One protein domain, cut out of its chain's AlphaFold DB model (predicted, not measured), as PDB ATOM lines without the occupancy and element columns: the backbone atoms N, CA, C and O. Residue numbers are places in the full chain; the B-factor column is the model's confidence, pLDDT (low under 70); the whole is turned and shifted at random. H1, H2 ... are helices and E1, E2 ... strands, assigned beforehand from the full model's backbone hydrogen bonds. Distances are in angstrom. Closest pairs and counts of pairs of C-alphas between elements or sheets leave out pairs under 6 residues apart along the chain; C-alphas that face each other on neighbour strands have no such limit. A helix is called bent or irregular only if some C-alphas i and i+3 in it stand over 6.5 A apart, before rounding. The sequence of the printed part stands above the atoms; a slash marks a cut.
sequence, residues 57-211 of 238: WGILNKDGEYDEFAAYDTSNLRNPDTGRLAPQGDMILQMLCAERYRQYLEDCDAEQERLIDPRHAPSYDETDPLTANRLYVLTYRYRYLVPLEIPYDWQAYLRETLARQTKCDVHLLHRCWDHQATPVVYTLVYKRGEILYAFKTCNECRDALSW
ATOM      1  N   TRP A  57     122.174 154.959 159.829       89.25
ATOM      2  CA  TRP A  57     122.448 153.545 159.671       89.25
ATOM      3  C   TRP A  57     122.183 153.135 158.224       89.25
ATOM      4  O   TRP A  57     121.042 152.958 157.791       89.25
ATOM      5  N   GLY A  58     123.255 153.009 157.448       90.62
ATOM      6  CA  GLY A  58     123.106 152.818 156.016       90.62
ATOM      7  C   GLY A  58     124.403 152.755 155.244       90.62
ATOM      8  O   GLY A  58     125.466 152.426 155.776       90.62
ATOM      9  N   ILE A  59     124.289 153.042 153.954       91.75
ATOM     10  CA  ILE A  59     125.381 152.980 152.993       91.75
ATOM     11  C   ILE A  59     125.390 154.275 152.189       91.75
ATOM     12  O   ILE A  59     124.371 154.673 151.633       91.75
ATOM     13  N   LEU A  60     126.553 154.918 152.094       92.75
ATOM     14  CA  LEU A  60     126.800 155.924 151.067       92.75
ATOM     15  C   LEU A  60     127.248 155.226 149.788       92.75
ATOM     16  O   LEU A  60     128.219 154.457 149.793       92.75
ATOM     17  N   ASN A  61     126.544 155.497 148.695       90.06
ATOM     18  CA  ASN A  61     126.900 154.992 147.382       90.06
ATOM     19  C   ASN A  61     128.080 155.781 146.772       90.06
ATOM     20  O   ASN A  61     128.618 156.719 147.363       90.06
ATOM     21  N   LYS A  62     128.495 155.388 145.565       83.75
ATOM     22  CA  LYS A  62     129.631 155.995 144.846       83.75
ATOM     23  C   LYS A  62     129.441 157.487 144.539       83.75
ATOM     24  O   LYS A  62     130.425 158.208 144.393       83.75
ATOM     25  N   ASP A  63     128.190 157.921 144.425       86.81
ATOM     26  CA  ASP A  63     127.794 159.290 144.110       86.81
ATOM     27  C   ASP A  63     127.635 160.125 145.401       86.81
ATOM     28  O   ASP A  63     127.549 161.355 145.362       86.81
ATOM     29  N   GLY A  64     127.724 159.461 146.560       85.00
ATOM     30  CA  GLY A  64     127.594 160.049 147.885       85.00
ATOM     31  C   GLY A  64     126.153 160.137 148.375       85.00
ATOM     32  O   GLY A  64     125.911 160.828 149.360       85.00
ATOM     33  N   GLU A  65     125.215 159.474 147.701       90.31
ATOM     34  CA  GLU A  65     123.824 159.402 148.138       90.31
ATOM     35  C   GLU A  65     123.687 158.344 149.233       90.31
ATOM     36  O   GLU A  65     124.359 157.309 149.207       90.31
ATOM     37  N   TYR A  66     122.834 158.637 150.210       91.88
ATOM     38  CA  TYR A  66     122.597 157.782 151.361       91.88
ATOM     39  C   TYR A  66     121.386 156.886 151.142       91.88
ATOM     40  O   TYR A  66     120.283 157.376 150.903       91.88
ATOM     41  N   ASP A  67     121.604 155.591 151.329       89.62
ATOM     42  CA  ASP A  67     120.565 154.578 151.385       89.62
ATOM     43  C   ASP A  67     120.513 153.981 152.796       89.62
ATOM     44  O   ASP A  67     121.546 153.610 153.365       89.62
ATOM     45  N   GLU A  68     119.312 153.835 153.351       86.44
ATOM     46  CA  GLU A  68     119.126 153.126 154.617       86.44
ATOM     47  C   GLU A  68     119.560 151.663 154.499       86.44
ATOM     48  O   GLU A  68     119.371 151.003 153.473       86.44
ATOM     49  N   PHE A  69     120.116 151.124 155.586       82.06
ATOM     50  CA  PHE A  69     120.680 149.775 155.587       82.06
ATOM     51  C   PHE A  69     119.645 148.690 155.249       82.06
ATOM     52  O   PHE A  69     119.985 147.680 154.633       82.06
ATOM     53  N   ALA A  70     118.370 148.937 155.573       71.88
ATOM     54  CA  ALA A  70     117.244 148.059 155.264       71.88
ATOM     55  C   ALA A  70     117.124 147.710 153.766       71.88
ATOM     56  O   ALA A  70     116.600 146.655 153.425       71.88
ATOM     57  N   ALA A  71     117.639 148.552 152.862       66.75
ATOM     58  CA  ALA A  71     117.654 148.262 151.427       66.75
ATOM     59  C   ALA A  71     118.613 147.116 151.037       66.75
ATOM     60  O   ALA A  71     118.465 146.525 149.966       66.75
ATOM     61  N   TYR A  72     119.590 146.795 151.889       67.38
ATOM     62  CA  TYR A  72     120.670 145.835 151.611       67.38
ATOM     63  C   TYR A  72     120.580 144.556 152.447       67.38
ATOM     64  O   TYR A  72     121.224 143.547 152.148       67.38
ATOM     65  N   ASP A  73     119.750 144.583 153.476       62.66
ATOM     66  CA  ASP A  73     119.487 143.484 154.382       62.66
ATOM     67  C   ASP A  73     118.384 142.570 153.817       62.66
ATOM     68  O   ASP A  73     117.190 142.736 154.063       62.66
ATOM     69  N   THR A  74     118.784 141.627 152.956       51.28
ATOM     70  CA  THR A  74     117.841 140.856 152.125       51.28
ATOM     71  C   THR A  74     117.521 139.433 152.606       51.28
ATOM     72  O   THR A  74     116.779 138.745 151.902       51.28
ATOM     73  N   SER A  75     117.976 138.942 153.775       50.81
ATOM     74  CA  SER A  75     117.716 137.531 154.150       50.81
ATOM     75  C   SER A  75     116.985 137.275 155.481       50.81
ATOM     76  O   SER A  75     117.555 137.199 156.561       50.81
ATOM     77  N   ASN A  76     115.666 137.078 155.341       46.75
ATOM     78  CA  ASN A  76     114.774 135.979 155.784       46.75
ATOM     79  C   ASN A  76     115.118 135.022 156.954       46.75
ATOM     80  O   ASN A  76     114.410 134.027 157.129       46.75
ATOM     81  N   LEU A  77     116.120 135.264 157.792       47.81
ATOM     82  CA  LEU A  77     116.352 134.453 158.984       47.81
ATOM     83  C   LEU A  77     115.532 135.012 160.140       47.81
ATOM     84  O   LEU A  77     115.755 136.123 160.611       47.81
ATOM     85  N   ARG A  78     114.541 134.236 160.589       47.75
ATOM     86  CA  ARG A  78     113.761 134.558 161.784       47.75
ATOM     87  C   ARG A  78     114.516 134.079 163.020       47.75
ATOM     88  O   ARG A  78     114.929 132.924 163.071       47.75
ATOM     89  N   ASN A  79     114.667 134.948 164.013       44.78
ATOM     90  CA  ASN A  79     115.089 134.570 165.355       44.78
ATOM     91  C   ASN A  79     114.165 133.432 165.852       44.78
ATOM     92  O   ASN A  79     112.945 133.615 165.839       44.78
ATOM     93  N   PRO A  80     114.703 132.268 166.253       40.28
ATOM     94  CA  PRO A  80     113.896 131.094 166.587       40.28
ATOM     95  C   PRO A  80     113.057 131.272 167.861       40.28
ATOM     96  O   PRO A  80     112.001 130.654 167.973       40.28
ATOM     97  N   ASP A  81     113.473 132.153 168.773       41.72
ATOM     98  CA  ASP A  81     112.789 132.409 170.044       41.72
ATOM     99  C   ASP A  81     111.688 133.472 169.912       41.72
ATOM    100  O   ASP A  81     110.690 133.444 170.630       41.72
ATOM    101  N   THR A  82     111.846 134.422 168.982       47.81
ATOM    102  CA  THR A  82     110.929 135.573 168.830       47.81
ATOM    103  C   THR A  82     110.148 135.589 167.516       47.81
ATOM    104  O   THR A  82     109.223 136.385 167.357       47.81
ATOM    105  N   GLY A  83     110.517 134.751 166.544       43.47
ATOM    106  CA  GLY A  83     109.895 134.666 165.220       43.47
ATOM    107  C   GLY A  83     110.083 135.904 164.330       43.47
ATOM    108  O   GLY A  83     109.551 135.940 163.216       43.47
ATOM    109  N   ARG A  84     110.818 136.924 164.790       46.22
ATOM    110  CA  ARG A  84     111.102 138.164 164.047       46.22
ATOM    111  C   ARG A  84     112.288 137.966 163.117       46.22
ATOM    112  O   ARG A  84     113.184 137.204 163.454       46.22
ATOM    113  N   LEU A  85     112.304 138.650 161.971       47.19
ATOM    114  CA  LEU A  85     113.514 138.732 161.148       47.19
ATOM    115  C   LEU A  85     114.662 139.254 162.024       47.19
ATOM    116  O   LEU A  85     114.487 140.236 162.741       47.19
ATOM    117  N   ALA A  86     115.782 138.541 162.017       50.06
ATOM    118  CA  ALA A  86     117.006 138.894 162.714       50.06
ATOM    119  C   ALA A  86     118.028 139.310 161.658       50.06
ATOM    120  O   ALA A  86     118.792 138.462 161.187       50.06
ATOM    121  N   PRO A  87     118.006 140.578 161.239       52.75
ATOM    122  CA  PRO A  87     118.941 141.051 160.242       52.75
ATOM    123  C   PRO A  87     120.363 140.973 160.788       52.75
ATOM    124  O   PRO A  87     120.730 141.674 161.730       52.75
ATOM    125  N   GLN A  88     121.169 140.053 160.252       63.62
ATOM    126  CA  GLN A  88     122.535 139.859 160.747       63.62
ATOM    127  C   GLN A  88     123.475 140.967 160.284       63.62
ATOM    128  O   GLN A  88     124.476 141.213 160.951       63.62
ATOM    129  N   GLY A  89     123.147 141.673 159.197       65.38
ATOM    130  CA  GLY A  89     123.936 142.814 158.739       65.38
ATOM    131  C   GLY A  89     124.031 143.928 159.789       65.38
ATOM    132  O   GLY A  89     125.095 144.528 159.919       65.38
ATOM    133  N   ASP A  90     122.979 144.133 160.593       75.56
ATOM    134  CA  ASP A  90     122.998 145.047 161.744       75.56
ATOM    135  C   ASP A  90     124.036 144.606 162.781       75.56
ATOM    136  O   ASP A  90     124.968 145.336 163.103       75.56
ATOM    137  N   MET A  91     123.933 143.349 163.224       78.94
ATOM    138  CA  MET A  91     124.861 142.762 164.190       78.94
ATOM    139  C   MET A  91     126.307 142.840 163.690       78.94
ATOM    140  O   MET A  91     127.195 143.219 164.443       78.94
ATOM    141  N   ILE A  92     126.564 142.518 162.420       85.56
ATOM    142  CA  ILE A  92     127.911 142.601 161.847       85.56
ATOM    143  C   ILE A  92     128.422 144.046 161.820       85.56
ATOM    144  O   ILE A  92     129.581 144.281 162.157       85.56
ATOM    145  N   LEU A  93     127.584 145.020 161.455       86.62
ATOM    146  CA  LEU A  93     127.977 146.428 161.454       86.62
ATOM    147  C   LEU A  93     128.248 146.944 162.871       86.62
ATOM    148  O   LEU A  93     129.260 147.604 163.095       86.62
ATOM    149  N   GLN A  94     127.410 146.576 163.835       84.94
ATOM    150  CA  GLN A  94     127.629 146.836 165.256       84.94
ATOM    151  C   GLN A  94     128.957 146.243 165.739       84.94
ATOM    152  O   GLN A  94     129.747 146.940 166.373       84.94
ATOM    153  N   MET A  95     129.249 144.990 165.380       86.75
ATOM    154  CA  MET A  95     130.516 144.333 165.706       86.75
ATOM    155  C   MET A  95     131.725 145.075 165.118       86.75
ATOM    156  O   MET A  95     132.719 145.260 165.816       86.75
ATOM    157  N   LEU A  96     131.634 145.553 163.870       90.75
ATOM    158  CA  LEU A  96     132.685 146.376 163.252       90.75
ATOM    159  C   LEU A  96     132.895 147.690 164.014       90.75
ATOM    160  O   LEU A  96     134.032 148.101 164.245       90.75
ATOM    161  N   CYS A  97     131.807 148.342 164.431       89.81
ATOM    162  CA  CYS A  97     131.869 149.577 165.212       89.81
ATOM    163  C   CYS A  97     132.509 149.346 166.580       89.81
ATOM    164  O   CYS A  97     133.374 150.118 166.987       89.81
ATOM    165  N   ALA A  98     132.133 148.274 167.275       87.31
ATOM    166  CA  ALA A  98     132.699 147.948 168.575       87.31
ATOM    167  C   ALA A  98     134.171 147.560 168.507       87.31
ATOM    168  O   ALA A  98     134.948 148.014 169.346       87.31
ATOM    169  N   GLU A  99     134.580 146.780 167.505       90.38
ATOM    170  CA  GLU A  99     135.996 146.502 167.287       90.38
ATOM    171  C   GLU A  99     136.769 147.795 167.022       90.38
ATOM    172  O   GLU A  99     137.819 148.018 167.629       90.38
ATOM    173  N   ARG A 100     136.235 148.689 166.178       92.62
ATOM    174  CA  ARG A 100     136.906 149.960 165.899       92.62
ATOM    175  C   ARG A 100     136.967 150.870 167.124       92.62
ATOM    176  O   ARG A 100     137.996 151.500 167.352       92.62
ATOM    177  N   TYR A 101     135.909 150.924 167.929       91.88
ATOM    178  CA  TYR A 101     135.905 151.692 169.172       91.88
ATOM    179  C   TYR A 101     136.883 151.114 170.199       91.88
ATOM    180  O   TYR A 101     137.609 151.869 170.832       91.88
ATOM    181  N   ARG A 102     136.975 149.781 170.319       90.75
ATOM    182  CA  ARG A 102     137.985 149.121 171.162       90.75
ATOM    183  C   ARG A 102     139.395 149.543 170.757       90.75
ATOM    184  O   ARG A 102     140.165 149.942 171.619       90.75
ATOM    185  N   GLN A 103     139.708 149.498 169.463       92.69
ATOM    186  CA  GLN A 103     141.009 149.944 168.956       92.69
ATOM    187  C   GLN A 103     141.269 151.426 169.268       92.69
ATOM    188  O   GLN A 103     142.370 151.779 169.661       92.69
ATOM    189  N   TYR A 104     140.259 152.292 169.141       94.38
ATOM    190  CA  TYR A 104     140.373 153.699 169.540       94.38
ATOM    191  C   TYR A 104     140.674 153.866 171.037       94.38
ATOM    192  O   TYR A 104     141.503 154.693 171.400       94.38
ATOM    193  N   LEU A 105     140.031 153.082 171.908       92.94
ATOM    194  CA  LEU A 105     140.310 153.115 173.347       92.94
ATOM    195  C   LEU A 105     141.731 152.635 173.664       92.94
ATOM    196  O   LEU A 105     142.377 153.208 174.532       92.94
ATOM    197  N   GLU A 106     142.227 151.626 172.946       93.06
ATOM    198  CA  GLU A 106     143.620 151.166 173.048       93.06
ATOM    199  C   GLU A 106     144.608 152.250 172.601       93.06
ATOM    200  O   GLU A 106     145.615 152.469 173.271       93.06
ATOM    201  N   ASP A 107     144.299 152.966 171.515       94.31
ATOM    202  CA  ASP A 107     145.101 154.102 171.055       94.31
ATOM    203  C   ASP A 107     145.105 155.243 172.100       94.31
ATOM    204  O   ASP A 107     146.159 155.816 172.372       94.31
ATOM    205  N   CYS A 108     143.957 155.552 172.721       93.50
ATOM    206  CA  CYS A 108     143.861 156.555 173.793       93.50
ATOM    207  C   CYS A 108     144.667 156.163 175.037       93.50
ATOM    208  O   CYS A 108     145.378 156.992 175.599       93.50
ATOM    209  N   ASP A 109     144.565 154.904 175.471       93.44
ATOM    210  CA  ASP A 109     145.311 154.401 176.629       93.44
ATOM    211  C   ASP A 109     146.824 154.446 176.376       93.44
ATOM    212  O   ASP A 109     147.594 154.870 177.237       93.44
ATOM    213  N   ALA A 110     147.265 154.097 175.164       94.44
ATOM    214  CA  ALA A 110     148.674 154.162 174.789       94.44
ATOM    215  C   ALA A 110     149.247 155.592 174.833       94.44
ATOM    216  O   ALA A 110     150.405 155.771 175.212       94.44
ATOM    217  N   GLU A 111     148.450 156.592 174.458       93.12
ATOM    218  CA  GLU A 111     148.854 158.008 174.433       93.12
ATOM    219  C   GLU A 111     148.524 158.737 175.754       93.12
ATOM    220  O   GLU A 111     148.976 159.860 175.966       93.12
ATOM    221  N   GLN A 112     147.795 158.083 176.671       93.06
ATOM    222  CA  GLN A 112     147.311 158.642 177.942       93.06
ATOM    223  C   GLN A 112     146.468 159.921 177.760       93.06
ATOM    224  O   GLN A 112     146.469 160.809 178.610       93.06
ATOM    225  N   GLU A 113     145.740 160.018 176.647       90.56
ATOM    226  CA  GLU A 113     144.869 161.150 176.331       90.56
ATOM    227  C   GLU A 113     143.735 160.744 175.381       90.56
ATOM    228  O   GLU A 113     143.800 159.724 174.689       90.56
ATOM    229  N   ARG A 114     142.681 161.565 175.311       89.38
ATOM    230  CA  ARG A 114     141.647 161.404 174.283       89.38
ATOM    231  C   ARG A 114     142.197 161.856 172.935       89.38
ATOM    232  O   ARG A 114     142.632 162.991 172.768       89.38
ATOM    233  N   LEU A 115     142.111 160.984 171.936       94.56
ATOM    234  CA  LEU A 115     142.593 161.288 170.592       94.56
ATOM    235  C   LEU A 115     141.518 162.006 169.777       94.56
ATOM    236  O   LEU A 115     140.702 161.379 169.100       94.56
ATOM    237  N   ILE A 116     141.553 163.336 169.800       94.00
ATOM    238  CA  ILE A 116     140.620 164.198 169.065       94.00
ATOM    239  C   ILE A 116     141.373 165.059 168.047       94.00
ATOM    240  O   ILE A 116     142.427 165.617 168.338       94.00
ATOM    241  N   ASP A 117     140.836 165.168 166.832       94.38
ATOM    242  CA  ASP A 117     141.366 166.029 165.774       94.38
ATOM    243  C   ASP A 117     140.374 167.152 165.431       94.38
ATOM    244  O   ASP A 117     139.481 166.962 164.599       94.38
ATOM    245  N   PRO A 118     140.534 168.346 166.028       92.50
ATOM    246  CA  PRO A 118     139.579 169.440 165.889       92.50
ATOM    247  C   PRO A 118     139.734 170.239 164.589       92.50
ATOM    248  O   PRO A 118     139.032 171.227 164.392       92.50
ATOM    249  N   ARG A 119     140.627 169.857 163.662       90.75
ATOM    250  CA  ARG A 119     140.910 170.660 162.452       90.75
ATOM    251  C   ARG A 119     139.686 170.900 161.560       90.75
ATOM    252  O   ARG A 119     139.678 171.873 160.809       90.75
ATOM    253  N   HIS A 120     138.671 170.039 161.647       86.00
ATOM    254  CA  HIS A 120     137.407 170.151 160.908       86.00
ATOM    255  C   HIS A 120     136.276 170.841 161.694       86.00
ATOM    256  O   HIS A 120     135.185 171.014 161.154       86.00
ATOM    257  N   ALA A 121     136.540 171.268 162.931       90.31
ATOM    258  CA  ALA A 121     135.621 172.033 163.765       90.31
ATOM    259  C   ALA A 121     136.394 173.136 164.514       90.31
ATOM    260  O   ALA A 121     136.761 172.953 165.672       90.31
ATOM    261  N   PRO A 122     136.690 174.284 163.874       88.00
ATOM    262  CA  PRO A 122     137.490 175.349 164.484       88.00
ATOM    263  C   PRO A 122     136.896 175.933 165.770       88.00
ATOM    264  O   PRO A 122     137.629 176.537 166.547       88.00
ATOM    265  N   SER A 123     135.581 175.794 165.972       86.25
ATOM    266  CA  SER A 123     134.902 176.229 167.194       86.25
ATOM    267  C   SER A 123     134.873 175.154 168.285       86.25
ATOM    268  O   SER A 123     134.254 175.367 169.320       86.25
ATOM    269  N   TYR A 124     135.488 173.990 168.063       88.88
ATOM    270  CA  TYR A 124     135.578 172.922 169.051       88.88
ATOM    271  C   TYR A 124     136.573 173.264 170.164       88.88
ATOM    272  O   TYR A 124     137.759 173.473 169.905       88.88
ATOM    273  N   ASP A 125     136.089 173.230 171.398       85.88
ATOM    274  CA  ASP A 125     136.871 173.285 172.623       85.88
ATOM    275  C   ASP A 125     136.365 172.185 173.566       85.88
ATOM    276  O   ASP A 125     135.218 172.196 174.009       85.88
ATOM    277  N   GLU A 126     137.224 171.212 173.869       82.56
ATOM    278  CA  GLU A 126     136.887 170.095 174.758       82.56
ATOM    279  C   GLU A 126     136.565 170.559 176.189       82.56
ATOM    280  O   GLU A 126     135.835 169.883 176.913       82.56
ATOM    281  N   THR A 127     137.076 171.724 176.595       82.69
ATOM    282  CA  THR A 127     136.842 172.297 177.924       82.69
ATOM    283  C   THR A 127     135.545 173.099 178.015       82.69
ATOM    284  O   THR A 127     135.084 173.376 179.124       82.69
ATOM    285  N   ASP A 128     134.938 173.439 176.874       80.06
ATOM    286  CA  ASP A 128     133.652 174.126 176.805       80.06
ATOM    287  C   ASP A 128     132.539 173.129 176.442       80.06
ATOM    288  O   ASP A 128     132.419 172.736 175.274       80.06
ATOM    289  N   PRO A 129     131.658 172.760 177.394       74.06
ATOM    290  CA  PRO A 129     130.537 171.865 177.132       74.06
ATOM    291  C   PRO A 129     129.694 172.293 175.926       74.06
ATOM    292  O   PRO A 129     129.236 171.438 175.171       74.06
ATOM    293  N   LEU A 130     129.534 173.601 175.685       73.94
ATOM    294  CA  LEU A 130     128.730 174.120 174.573       73.94
ATOM    295  C   LEU A 130     129.265 173.700 173.203       73.94
ATOM    296  O   LEU A 130     128.498 173.621 172.243       73.94
ATOM    297  N   THR A 131     130.564 173.428 173.111       78.06
ATOM    298  CA  THR A 131     131.237 173.090 171.855       78.06
ATOM    299  C   THR A 131     131.809 171.673 171.841       78.06
ATOM    300  O   THR A 131     132.090 171.157 170.757       78.06
ATOM    301  N   ALA A 132     131.921 171.026 173.005       78.12
ATOM    302  CA  ALA A 132     132.388 169.653 173.157       78.12
ATOM    303  C   ALA A 132     131.358 168.617 172.672       78.12
ATOM    304  O   ALA A 132     131.733 167.553 172.184       78.12
ATOM    305  N   ASN A 133     130.059 168.908 172.745       74.75
ATOM    306  CA  ASN A 133     129.028 167.943 172.362       74.75
ATOM    307  C   ASN A 133     128.695 168.012 170.872       74.75
ATOM    308  O   ASN A 133     127.937 168.868 170.413       74.75
ATOM    309  N   ARG A 134     129.274 167.088 170.101       82.75
ATOM    310  CA  ARG A 134     129.173 167.052 168.637       82.75
ATOM    311  C   ARG A 134     128.967 165.640 168.123       82.75
ATOM    312  O   ARG A 134     129.201 164.661 168.818       82.75
ATOM    313  N   LEU A 135     128.571 165.542 166.856       90.31
ATOM    314  CA  LEU A 135     128.738 164.298 166.118       90.31
ATOM    315  C   LEU A 135     130.228 164.137 165.789       90.31
ATOM    316  O   LEU A 135     130.793 164.948 165.054       90.31
ATOM    317  N   TYR A 136     130.851 163.102 166.336       94.50
ATOM    318  CA  TYR A 136     132.231 162.722 166.069       94.50
ATOM    319  C   TYR A 136     132.280 161.658 164.984       94.50
ATOM    320  O   TYR A 136     131.498 160.715 165.010       94.50
ATOM    321  N   VAL A 137     133.221 161.751 164.052       96.50
ATOM    322  CA  VAL A 137     133.439 160.712 163.045       96.50
ATOM    323  C   VAL A 137     134.656 159.875 163.412       96.50
ATOM    324  O   VAL A 137     135.744 160.412 163.616       96.50
ATOM    325  N   LEU A 138     134.477 158.553 163.429       96.25
ATOM    326  CA  LEU A 138     135.549 157.576 163.581       96.25
ATOM    327  C   LEU A 138     135.613 156.691 162.334       96.25
ATOM    328  O   LEU A 138     134.726 155.879 162.068       96.25
ATOM    329  N   THR A 139     136.673 156.848 161.547       95.12
ATOM    330  CA  THR A 139     136.898 156.011 160.359       95.12
ATOM    331  C   THR A 139     137.781 154.815 160.709       95.12
ATOM    332  O   THR A 139     138.495 154.835 161.713       95.12
ATOM    333  N   TYR A 140     137.776 153.778 159.869       90.69
ATOM    334  CA  TYR A 140     138.577 152.575 160.123       90.69
ATOM    335  C   TYR A 140     140.082 152.849 160.281       90.69
ATOM    336  O   TYR A 140     140.740 152.277 161.142       90.69
ATOM    337  N   ARG A 141     140.636 153.731 159.441       85.81
ATOM    338  CA  ARG A 141     142.091 153.955 159.340       85.81
ATOM    339  C   ARG A 141     142.609 155.095 160.201       85.81
ATOM    340  O   ARG A 141     143.821 155.227 160.349       85.81
ATOM    341  N   TYR A 142     141.722 155.962 160.677       92.19
ATOM    342  CA  TYR A 142     142.112 157.156 161.408       92.19
ATOM    343  C   TYR A 142     141.943 156.937 162.907       92.19
ATOM    344  O   TYR A 142     140.880 156.512 163.363       92.19
ATOM    345  N   ARG A 143     143.011 157.201 163.665       94.69
ATOM    346  CA  ARG A 143     143.052 156.973 165.117       94.69
ATOM    347  C   ARG A 143     142.338 158.040 165.942       94.69
ATOM    348  O   ARG A 143     142.044 157.795 167.099       94.69
ATOM    349  N   TYR A 144     142.055 159.198 165.351       95.50
ATOM    350  CA  TYR A 144     141.429 160.317 166.046       95.50
ATOM    351  C   TYR A 144     139.925 160.368 165.774       95.50
ATOM    352  O   TYR A 144     139.484 160.125 164.645       95.50
ATOM    353  N   LEU A 145     139.154 160.751 166.792       95.44
ATOM    354  CA  LEU A 145     137.789 161.234 166.620       95.44
ATOM    355  C   LEU A 145     137.820 162.615 165.972       95.44
ATOM    356  O   LEU A 145     138.548 163.502 166.414       95.44
ATOM    357  N   VAL A 146     136.999 162.806 164.943       95.56
ATOM    358  CA  VAL A 146     136.880 164.099 164.263       95.56
ATOM    359  C   VAL A 146     135.528 164.723 164.593       95.56
ATOM    360  O   VAL A 146     134.518 164.239 164.076       95.56
ATOM    361  N   PRO A 147     135.460 165.754 165.452       94.56
ATOM    362  CA  PRO A 147     134.229 166.497 165.668       94.56
ATOM    363  C   PRO A 147     133.801 167.197 164.378       94.56
ATOM    364  O   PRO A 147     134.623 167.786 163.671       94.56
ATOM    365  N   LEU A 148     132.505 167.158 164.078       91.81
ATOM    366  CA  LEU A 148     131.935 167.917 162.970       91.81
ATOM    367  C   LEU A 148     131.483 169.301 163.434       91.81
ATOM    368  O   LEU A 148     130.759 169.425 164.425       91.81
ATOM    369  N   GLU A 149     131.852 170.339 162.677       87.88
ATOM    370  CA  GLU A 149     131.364 171.703 162.918       87.88
ATOM    371  C   GLU A 149     129.827 171.741 162.898       87.88
ATOM    372  O   GLU A 149     129.188 172.298 163.787       87.88
ATOM    373  N   ILE A 150     129.247 171.076 161.898       86.06
ATOM    374  CA  ILE A 150     127.810 170.941 161.693       86.06
ATOM    375  C   ILE A 150     127.500 169.440 161.612       86.06
ATOM    376  O   ILE A 150     127.959 168.781 160.675       86.06
ATOM    377  N   PRO A 151     126.703 168.867 162.536       85.06
ATOM    378  CA  PRO A 151     126.405 167.431 162.540       85.06
ATOM    379  C   PRO A 151     125.834 166.905 161.217       85.06
ATOM    380  O   PRO A 151     126.103 165.772 160.833       85.06
ATOM    381  N   TYR A 152     125.073 167.728 160.490       84.69
ATOM    382  CA  TYR A 152     124.445 167.364 159.217       84.69
ATOM    383  C   TYR A 152     125.421 167.254 158.030       84.69
ATOM    384  O   TYR A 152     125.071 166.627 157.032       84.69
ATOM    385  N   ASP A 153     126.654 167.761 158.147       88.81
ATOM    386  CA  ASP A 153     127.659 167.734 157.068       88.81
ATOM    387  C   ASP A 153     128.450 166.419 156.992       88.81
ATOM    388  O   ASP A 153     129.379 166.274 156.192       88.81
ATOM    389  N   TRP A 154     128.068 165.417 157.786       92.75
ATOM    390  CA  TRP A 154     128.762 164.134 157.855       92.75
ATOM    391  C   TRP A 154     128.937 163.455 156.486       92.75
ATOM    392  O   TRP A 154     129.988 162.872 156.223       92.75
ATOM    393  N   GLN A 155     127.959 163.560 155.577       94.00
ATOM    394  CA  GLN A 155     128.069 162.984 154.229       94.00
ATOM    395  C   GLN A 155     129.175 163.660 153.419       94.00
ATOM    396  O   GLN A 155     129.983 162.982 152.784       94.00
ATOM    397  N   ALA A 156     129.227 164.995 153.451       91.06
ATOM    398  CA  ALA A 156     130.241 165.771 152.749       91.06
ATOM    399  C   ALA A 156     131.637 165.459 153.302       91.06
ATOM    400  O   ALA A 156     132.546 165.148 152.529       91.06
ATOM    401  N   TYR A 157     131.765 165.418 154.631       93.19
ATOM    402  CA  TYR A 157     133.005 165.044 155.308       93.19
ATOM    403  C   TYR A 157     133.492 163.643 154.904       93.19
ATOM    404  O   TYR A 157     134.658 163.463 154.542       93.19
ATOM    405  N   LEU A 158     132.609 162.636 154.912       93.81
ATOM    406  CA  LEU A 158     132.976 161.269 154.529       93.81
ATOM    407  C   LEU A 158     133.353 161.162 153.051       93.81
ATOM    408  O   LEU A 158     134.283 160.428 152.711       93.81
ATOM    409  N   ARG A 159     132.664 161.892 152.167       90.38
ATOM    410  CA  ARG A 159     133.016 161.948 150.743       90.38
ATOM    411  C   ARG A 159     134.412 162.517 150.549       90.38
ATOM    412  O   ARG A 159     135.193 161.919 149.820       90.38
ATOM    413  N   GLU A 160     134.745 163.620 151.206       90.19
ATOM    414  CA  GLU A 160     136.079 164.217 151.117       90.19
ATOM    415  C   GLU A 160     137.156 163.273 151.673       90.19
ATOM    416  O   GLU A 160     138.138 162.958 150.993       90.19
ATOM    417  N   THR A 161     136.931 162.757 152.881       89.56
ATOM    418  CA  THR A 161     137.920 161.985 153.644       89.56
ATOM    419  C   THR A 161     138.165 160.597 153.053       89.56
ATOM    420  O   THR A 161     139.292 160.093 153.062       89.56
ATOM    421  N   LEU A 162     137.124 159.957 152.510       89.00
ATOM    422  CA  LEU A 162     137.185 158.567 152.057       89.00
ATOM    423  C   LEU A 162     137.180 158.407 150.528       89.00
ATOM    424  O   LEU A 162     137.319 157.281 150.044       89.00
ATOM    425  N   ALA A 163     137.072 159.489 149.741       83.06
ATOM    426  CA  ALA A 163     137.047 159.417 148.270       83.06
ATOM    427  C   ALA A 163     138.273 158.720 147.666       83.06
ATOM    428  O   ALA A 163     138.167 158.053 146.640       83.06
ATOM    429  N   ARG A 164     139.448 158.882 148.284       82.00
ATOM    430  CA  ARG A 164     140.719 158.341 147.769       82.00
ATOM    431  C   ARG A 164     141.046 156.945 148.291       82.00
ATOM    432  O   ARG A 164     142.066 156.375 147.909       82.00
ATOM    433  N   GLN A 165     140.222 156.404 149.182       84.81
ATOM    434  CA  GLN A 165     140.457 155.082 149.737       84.81
ATOM    435  C   GLN A 165     140.047 154.013 148.728       84.81
ATOM    436  O   GLN A 165     138.947 154.046 148.183       84.81
ATOM    437  N   THR A 166     140.955 153.072 148.478       83.69
ATOM    438  CA  THR A 166     140.811 152.033 147.446       83.69
ATOM    439  C   THR A 166     140.731 150.622 148.022       83.69
ATOM    440  O   THR A 166     140.508 149.675 147.276       83.69
ATOM    441  N   LYS A 167     140.873 150.474 149.342       86.62
ATOM    442  CA  LYS A 167     140.860 149.183 150.035       86.62
ATOM    443  C   LYS A 167     139.604 149.038 150.885       86.62
ATOM    444  O   LYS A 167     139.146 150.014 151.469       86.62
ATOM    445  N   CYS A 168     139.080 147.816 150.949       89.69
ATOM    446  CA  CYS A 168     138.016 147.463 151.885       89.69
ATOM    447  C   CYS A 168     138.552 147.602 153.305       89.69
ATOM    448  O   CYS A 168     139.675 147.194 153.555       89.69
ATOM    449  N   ASP A 169     137.765 148.195 154.186       91.44
ATOM    450  CA  ASP A 169     138.021 148.258 155.621       91.44
ATOM    451  C   ASP A 169     137.247 147.150 156.360       91.44
ATOM    452  O   ASP A 169     137.618 146.738 157.450       91.44
ATOM    453  N   VAL A 170     136.164 146.653 155.750       90.75
ATOM    454  CA  VAL A 170     135.184 145.754 156.388       90.75
ATOM    455  C   VAL A 170     135.663 144.299 156.437       90.75
ATOM    456  O   VAL A 170     135.383 143.594 157.399       90.75
ATOM    457  N   HIS A 171     136.358 143.833 155.391       90.25
ATOM    458  CA  HIS A 171     137.008 142.515 155.345       90.25
ATOM    459  C   HIS A 171     136.161 141.320 155.858       90.25
ATOM    460  O   HIS A 171     136.677 140.425 156.522       90.25
ATOM    461  N   LEU A 172     134.863 141.259 155.525       89.19
ATOM    462  CA  LEU A 172     133.942 140.224 156.044       89.19
ATOM    463  C   LEU A 172     134.200 138.812 155.528       89.19
ATOM    464  O   LEU A 172     133.764 137.852 156.158       89.19
ATOM    465  N   LEU A 173     134.839 138.687 154.367       88.94
ATOM    466  CA  LEU A 173     135.126 137.406 153.729       88.94
ATOM    467  C   LEU A 173     136.633 137.202 153.607       88.94
ATOM    468  O   LEU A 173     137.329 138.131 153.197       88.94
ATOM    469  N   HIS A 174     137.123 135.976 153.831       85.38
ATOM    470  CA  HIS A 174     138.558 135.667 153.712       85.38
ATOM    471  C   HIS A 174     139.139 136.116 152.364       85.38
ATOM    472  O   HIS A 174     140.160 136.794 152.317       85.38
ATOM    473  N   ARG A 175     138.414 135.850 151.272       83.38
ATOM    474  CA  ARG A 175     138.810 136.251 149.913       83.38
ATOM    475  C   ARG A 175     138.914 137.770 149.711       83.38
ATOM    476  O   ARG A 175     139.590 138.218 148.793       83.38
ATOM    477  N   CYS A 176     138.280 138.586 150.560       85.50
ATOM    478  CA  CYS A 176     138.420 140.042 150.499       85.50
ATOM    479  C   CYS A 176     139.861 140.488 150.800       85.50
ATOM    480  O   CYS A 176     140.282 141.538 150.318       85.50
ATOM    481  N   TRP A 177     140.615 139.711 151.583       76.25
ATOM    482  CA  TRP A 177     142.036 139.962 151.835       76.25
ATOM    483  C   TRP A 177     142.900 139.673 150.603       76.25
ATOM    484  O   TRP A 177     143.861 140.400 150.341       76.25
ATOM    485  N   ASP A 178     142.511 138.666 149.820       68.31
ATOM    486  CA  ASP A 178     143.212 138.242 148.605       68.31
ATOM    487  C   ASP A 178     142.925 139.182 147.422       68.31
ATOM    488  O   ASP A 178     143.804 139.486 146.613       68.31
ATOM    489  N   HIS A 179     141.703 139.716 147.344       61.53
ATOM    490  CA  HIS A 179     141.266 140.642 146.300       61.53
ATOM    491  C   HIS A 179     141.620 142.108 146.611       61.53
ATOM    492  O   HIS A 179     140.758 142.989 146.584       61.53
ATOM    493  N   GLN A 180     142.911 142.405 146.818       56.75
ATOM    494  CA  GLN A 180     143.430 143.768 147.071       56.75
ATOM    495  C   GLN A 180     143.086 144.815 145.982       56.75
ATOM    496  O   GLN A 180     143.395 145.994 146.154       56.75
ATOM    497  N   ALA A 181     142.464 144.406 144.870       54.31
ATOM    498  CA  ALA A 181     142.152 145.231 143.706       54.31
ATOM    499  C   ALA A 181     140.651 145.507 143.486       54.31
ATOM    500  O   ALA A 181     140.314 146.184 142.513       54.31
ATOM    501  N   THR A 182     139.735 145.012 144.329       62.94
ATOM    502  CA  THR A 182     138.304 145.305 144.133       62.94
ATOM    503  C   THR A 182     138.013 146.746 144.562       62.94
ATOM    504  O   THR A 182     138.203 147.069 145.737       62.94
ATOM    505  N   PRO A 183     137.556 147.631 143.657       70.19
ATOM    506  CA  PRO A 183     137.356 149.036 143.986       70.19
ATOM    507  C   PRO A 183     136.275 149.195 145.058       70.19
ATOM    508  O   PRO A 183     135.150 148.713 144.913       70.19
ATOM    509  N   VAL A 184     136.617 149.898 146.137       80.69
ATOM    510  CA  VAL A 184     135.671 150.268 147.195       80.69
ATOM    511  C   VAL A 184     134.965 151.565 146.850       80.69
ATOM    512  O   VAL A 184     135.490 152.670 146.978       80.69
ATOM    513  N   VAL A 185     133.732 151.432 146.395       80.88
ATOM    514  CA  VAL A 185     132.923 152.588 145.992       80.88
ATOM    515  C   VAL A 185     131.813 152.901 146.989       80.88
ATOM    516  O   VAL A 185     131.205 153.955 146.887       80.88
ATOM    517  N   TYR A 186     131.610 152.042 147.988       90.56
ATOM    518  CA  TYR A 186     130.586 152.195 149.018       90.56
ATOM    519  C   TYR A 186     131.218 152.490 150.379       90.56
ATOM    520  O   TYR A 186     132.337 152.044 150.660       90.56
ATOM    521  N   THR A 187     130.485 153.195 151.234       93.88
ATOM    522  CA  THR A 187     130.864 153.439 152.630       93.88
ATOM    523  C   THR A 187     129.723 152.999 153.535       93.88
ATOM    524  O   THR A 187     128.638 153.564 153.454       93.88
ATOM    525  N   LEU A 188     129.957 152.007 154.394       93.31
ATOM    526  CA  LEU A 188     129.027 151.667 155.470       93.31
ATOM    527  C   LEU A 188     129.108 152.740 156.542       93.31
ATOM    528  O   LEU A 188     130.213 153.137 156.919       93.31
ATOM    529  N   VAL A 189     127.954 153.177 157.035       94.06
ATOM    530  CA  VAL A 189     127.858 154.180 158.090       94.06
ATOM    531  C   VAL A 189     126.917 153.721 159.193       94.06
ATOM    532  O   VAL A 189     125.848 153.166 158.930       94.06
ATOM    533  N   TYR A 190     127.325 153.959 160.433       91.81
ATOM    534  CA  TYR A 190     126.547 153.617 161.618       91.81
ATOM    535  C   TYR A 190     126.812 154.640 162.709       91.81
ATOM    536  O   TYR A 190     127.964 154.877 163.057       91.81
ATOM    537  N   LYS A 191     125.766 155.259 163.247       89.62
ATOM    538  CA  LYS A 191     125.880 156.174 164.379       89.62
ATOM    539  C   LYS A 191     125.474 155.473 165.665       89.62
ATOM    540  O   LYS A 191     124.368 154.950 165.767       89.62
ATOM    541  N   ARG A 192     126.336 155.578 166.673       84.62
ATOM    542  CA  ARG A 192     126.086 155.127 168.039       84.62
ATOM    543  C   ARG A 192     126.391 156.249 169.020       84.62
ATOM    544  O   ARG A 192     127.522 156.727 169.076       84.62
ATOM    545  N   GLY A 193     125.386 156.665 169.788       84.94
ATOM    546  CA  GLY A 193     125.493 157.859 170.627       84.94
ATOM    547  C   GLY A 193     125.917 159.062 169.783       84.94
ATOM    548  O   GLY A 193     125.230 159.419 168.823       84.94
ATOM    549  N   GLU A 194     127.073 159.628 170.111       89.06
ATOM    550  CA  GLU A 194     127.683 160.781 169.442       89.06
ATOM    551  C   GLU A 194     128.715 160.400 168.373       89.06
ATOM    552  O   GLU A 194     129.273 161.282 167.731       89.06
ATOM    553  N   ILE A 195     128.986 159.109 168.155       92.81
ATOM    554  CA  ILE A 195     130.029 158.654 167.229       92.81
ATOM    555  C   ILE A 195     129.392 158.071 165.969       92.81
ATOM    556  O   ILE A 195     128.636 157.102 166.022       92.81
ATOM    557  N   LEU A 196     129.731 158.643 164.818       94.81
ATOM    558  CA  LEU A 196     129.494 158.099 163.492       94.81
ATOM    559  C   LEU A 196     130.705 157.277 163.046       94.81
ATOM    560  O   LEU A 196     131.783 157.808 162.783       94.81
ATOM    561  N   TYR A 197     130.501 155.979 162.896       95.50
ATOM    562  CA  TYR A 197     131.472 155.058 162.335       95.50
ATOM    563  C   TYR A 197     131.326 155.010 160.820       95.50
ATOM    564  O   TYR A 197     130.208 154.991 160.299       95.50
ATOM    565  N   ALA A 198     132.454 154.959 160.112       95.81
ATOM    566  CA  ALA A 198     132.469 154.845 158.660       95.81
ATOM    567  C   ALA A 198     133.539 153.867 158.162       95.81
ATOM    568  O   ALA A 198     134.715 153.968 158.527       95.81
ATOM    569  N   PHE A 199     133.132 152.955 157.275       94.62
ATOM    570  CA  PHE A 199     133.986 151.897 156.727       94.62
ATOM    571  C   PHE A 199     133.839 151.810 155.214       94.62
ATOM    572  O   PHE A 199     132.725 151.653 154.705       94.62
ATOM    573  N   LYS A 200     134.943 151.836 154.465       93.25
ATOM    574  CA  LYS A 200     134.884 151.563 153.027       93.25
ATOM    575  C   LYS A 200     134.621 150.088 152.782       93.25
ATOM    576  O   LYS A 200     135.325 149.228 153.302       93.25
ATOM    577  N   THR A 201     133.632 149.784 151.951       91.31
ATOM    578  CA  THR A 201     133.237 148.405 151.652       91.31
ATOM    579  C   THR A 201     133.333 148.102 150.162       91.31
ATOM    580  O   THR A 201     133.042 148.942 149.305       91.31
ATOM    581  N   CYS A 202     133.787 146.891 149.843       89.94
ATOM    582  CA  CYS A 202     133.774 146.361 148.484       89.94
ATOM    583  C   CYS A 202     132.424 145.697 148.184       89.94
ATOM    584  O   CYS A 202     131.676 145.355 149.100       89.94
ATOM    585  N   ASN A 203     132.133 145.458 146.902       86.75
ATOM    586  CA  ASN A 203     130.886 144.803 146.487       86.75
ATOM    587  C   ASN A 203     130.681 143.455 147.173       86.75
ATOM    588  O   ASN A 203     129.589 143.170 147.636       86.75
ATOM    589  N   GLU A 204     131.735 142.649 147.305       86.56
ATOM    590  CA  GLU A 204     131.607 141.324 147.908       86.56
ATOM    591  C   GLU A 204     131.278 141.376 149.397       86.56
ATOM    592  O   GLU A 204     130.451 140.594 149.852       86.56
ATOM    593  N   CYS A 205     131.911 142.275 150.161       88.62
ATOM    594  CA  CYS A 205     131.594 142.445 151.580       88.62
ATOM    595  C   CYS A 205     130.208 143.062 151.751       88.62
ATOM    596  O   CYS A 205     129.461 142.632 152.621       88.62
ATOM    597  N   ARG A 206     129.830 144.019 150.896       87.75
ATOM    598  CA  ARG A 206     128.472 144.564 150.872       87.75
ATOM    599  C   ARG A 206     127.440 143.466 150.618       87.75
ATOM    600  O   ARG A 206     126.485 143.353 151.371       87.75
ATOM    601  N   ASP A 207     127.647 142.644 149.597       83.88
ATOM    602  CA  ASP A 207     126.743 141.542 149.276       83.88
ATOM    603  C   ASP A 207     126.742 140.503 150.407       83.88
ATOM    604  O   ASP A 207     125.694 139.955 150.740       83.88
ATOM    605  N   ALA A 208     127.891 140.276 151.056       85.31
ATOM    606  CA  ALA A 208     128.010 139.403 152.219       85.31
ATOM    607  C   ALA A 208     127.138 139.841 153.393       85.31
ATOM    608  O   ALA A 208     126.569 138.969 154.034       85.31
ATOM    609  N   LEU A 209     126.964 141.144 153.644       82.44
ATOM    610  CA  LEU A 209     126.103 141.637 154.734       82.44
ATOM    611  C   LEU A 209     124.684 141.065 154.683       82.44
ATOM    612  O   LEU A 209     124.042 140.935 155.721       82.44
ATOM    613  N   SER A 210     124.210 140.706 153.489       76.31
ATOM    614  CA  SER A 210     122.881 140.140 153.308       76.31
ATOM    615  C   SER A 210     122.757 138.669 153.693       76.31
ATOM    616  O   SER A 210     121.633 138.200 153.773       76.31
ATOM    617  N   TRP A 211     123.843 137.913 153.893       75.06
ATOM    618  CA  TRP A 211     123.771 136.457 154.118       75.06
ATOM    619  C   TRP A 211     124.824 135.890 155.075       75.06
ATOM    620  O   TRP A 211     124.635 134.792 155.599       75.06
TER     621      TRP A 211
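What this domain is: This is residues 57 to 211 of the 238 residues of an uncharacterized protein of Mycobacterium intracellulare (strain ATCC 13950 / DSM 43223 / JCM 6384 / NCTC 13025 / 3600) (UniProt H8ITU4). What shape do the parts make? A strongly twisted sheet of five strands is the core, with the long helix H1 crossing over one face and the shorter helix H3 over the other, in three layers, that is, helices on both faces of one sheet. The short helices H4 and H5 are near each other, H5 only grazing the sheet, and two long stretches without a named element, residues 69 to 87 and 112 to 128, reach far out from the core. What is the make-up? The printed part has 155 residues, with five helices and five strands named along the chain as E1 E2 H1 H2 E3 H3 H4 E4 E5 H5; the sheet, in the order E2 E1 E4 E5 E3, is mixed. The class is mixed, helices and strands, with under half of the residues in named elements; the whole is compact, with a radius of gyration of the C-alphas of 16.5 A and spans of 48 by 40 by 32 A.

Where its parts are: Where does the first half run? E1 is residues 57 to 60, beginning at C-alpha 57 at (122.448, 153.545, 159.671), and E2 is residues 66 to 68. H1, residues 88 to 111, is 34.8 A long and ends at C-alpha 111 at (148.854, 158.008, 174.433). H2 is residues 129 to 132 and E3 is residues 136 to 139. What follows? H3, residues 151 to 162, is 17.5 A long and irregular, with C-alphas 152 and 155 7.6 A apart; H4 is residues 174 to 178. E4, residues 186 to 192, is 19.8 A long, and E5, residues 195 to 201, is 18.9 A long. H5, residues 203 to 208, ends at C-alpha 208 at (128.010, 139.403, 152.219).

How they stand to each other: How are the strands paired? E1 is antiparallel to E2 in a hairpin, with N 59 and O 67 2.9 A apart, and antiparallel to E4, with N 60 and O 187 2.8 A apart. E4 and E5 form an antiparallel hairpin, with N 197 and O 190 2.8 A apart, while E5 and the edge strand E3 are parallel, with N 196 and O 136 2.7 A apart. What is on the sheet? H1, at a height of 8.9 A, runs across the strands, at 90 degrees to E1 on the local plane; its closest C-alphas to E5 are those of Cys 97 and Tyr 197, 6.2 A apart. H3, on the opposite face at a height of 7.3 A, runs slantwise to the strands, at 39 degrees to E4 on the local plane; its closest C-alphas to E5 are those of Leu 162 and Lys 200, 7.4 A apart. Where are the other helices? H4 and H5 are close but not clearly touching, the closest C-alphas being those of Cys 176 and Cys 205, 7.3 A apart; H5 only grazes the sheet with residues 203 to 207. H2 is not on the sheet and touches no helix. How do the helix backbones stand? Every O i to N i+4 pair is within hydrogen-bond range in H1 and H5, against 6 of 8 in H3 and 0 of 1 in H4, where 2 of 2 O i to N i+3 pairs are; H2 is too short for an O i to N i+4 pair.

The domain as a whole: How large is it? The two C-alphas farthest apart are those of Pro 80 and Pro 122, 50.2 A. Is it unbroken, and which links are long? The printed part has no cut; the links E2 to H1, H1 to H2, E3 to H3 and H3 to H4 are long. Where is confidence low? The mean pLDDT of the printed part is 82.9, and residues 71 to 89 and 178 to 182 are under 70.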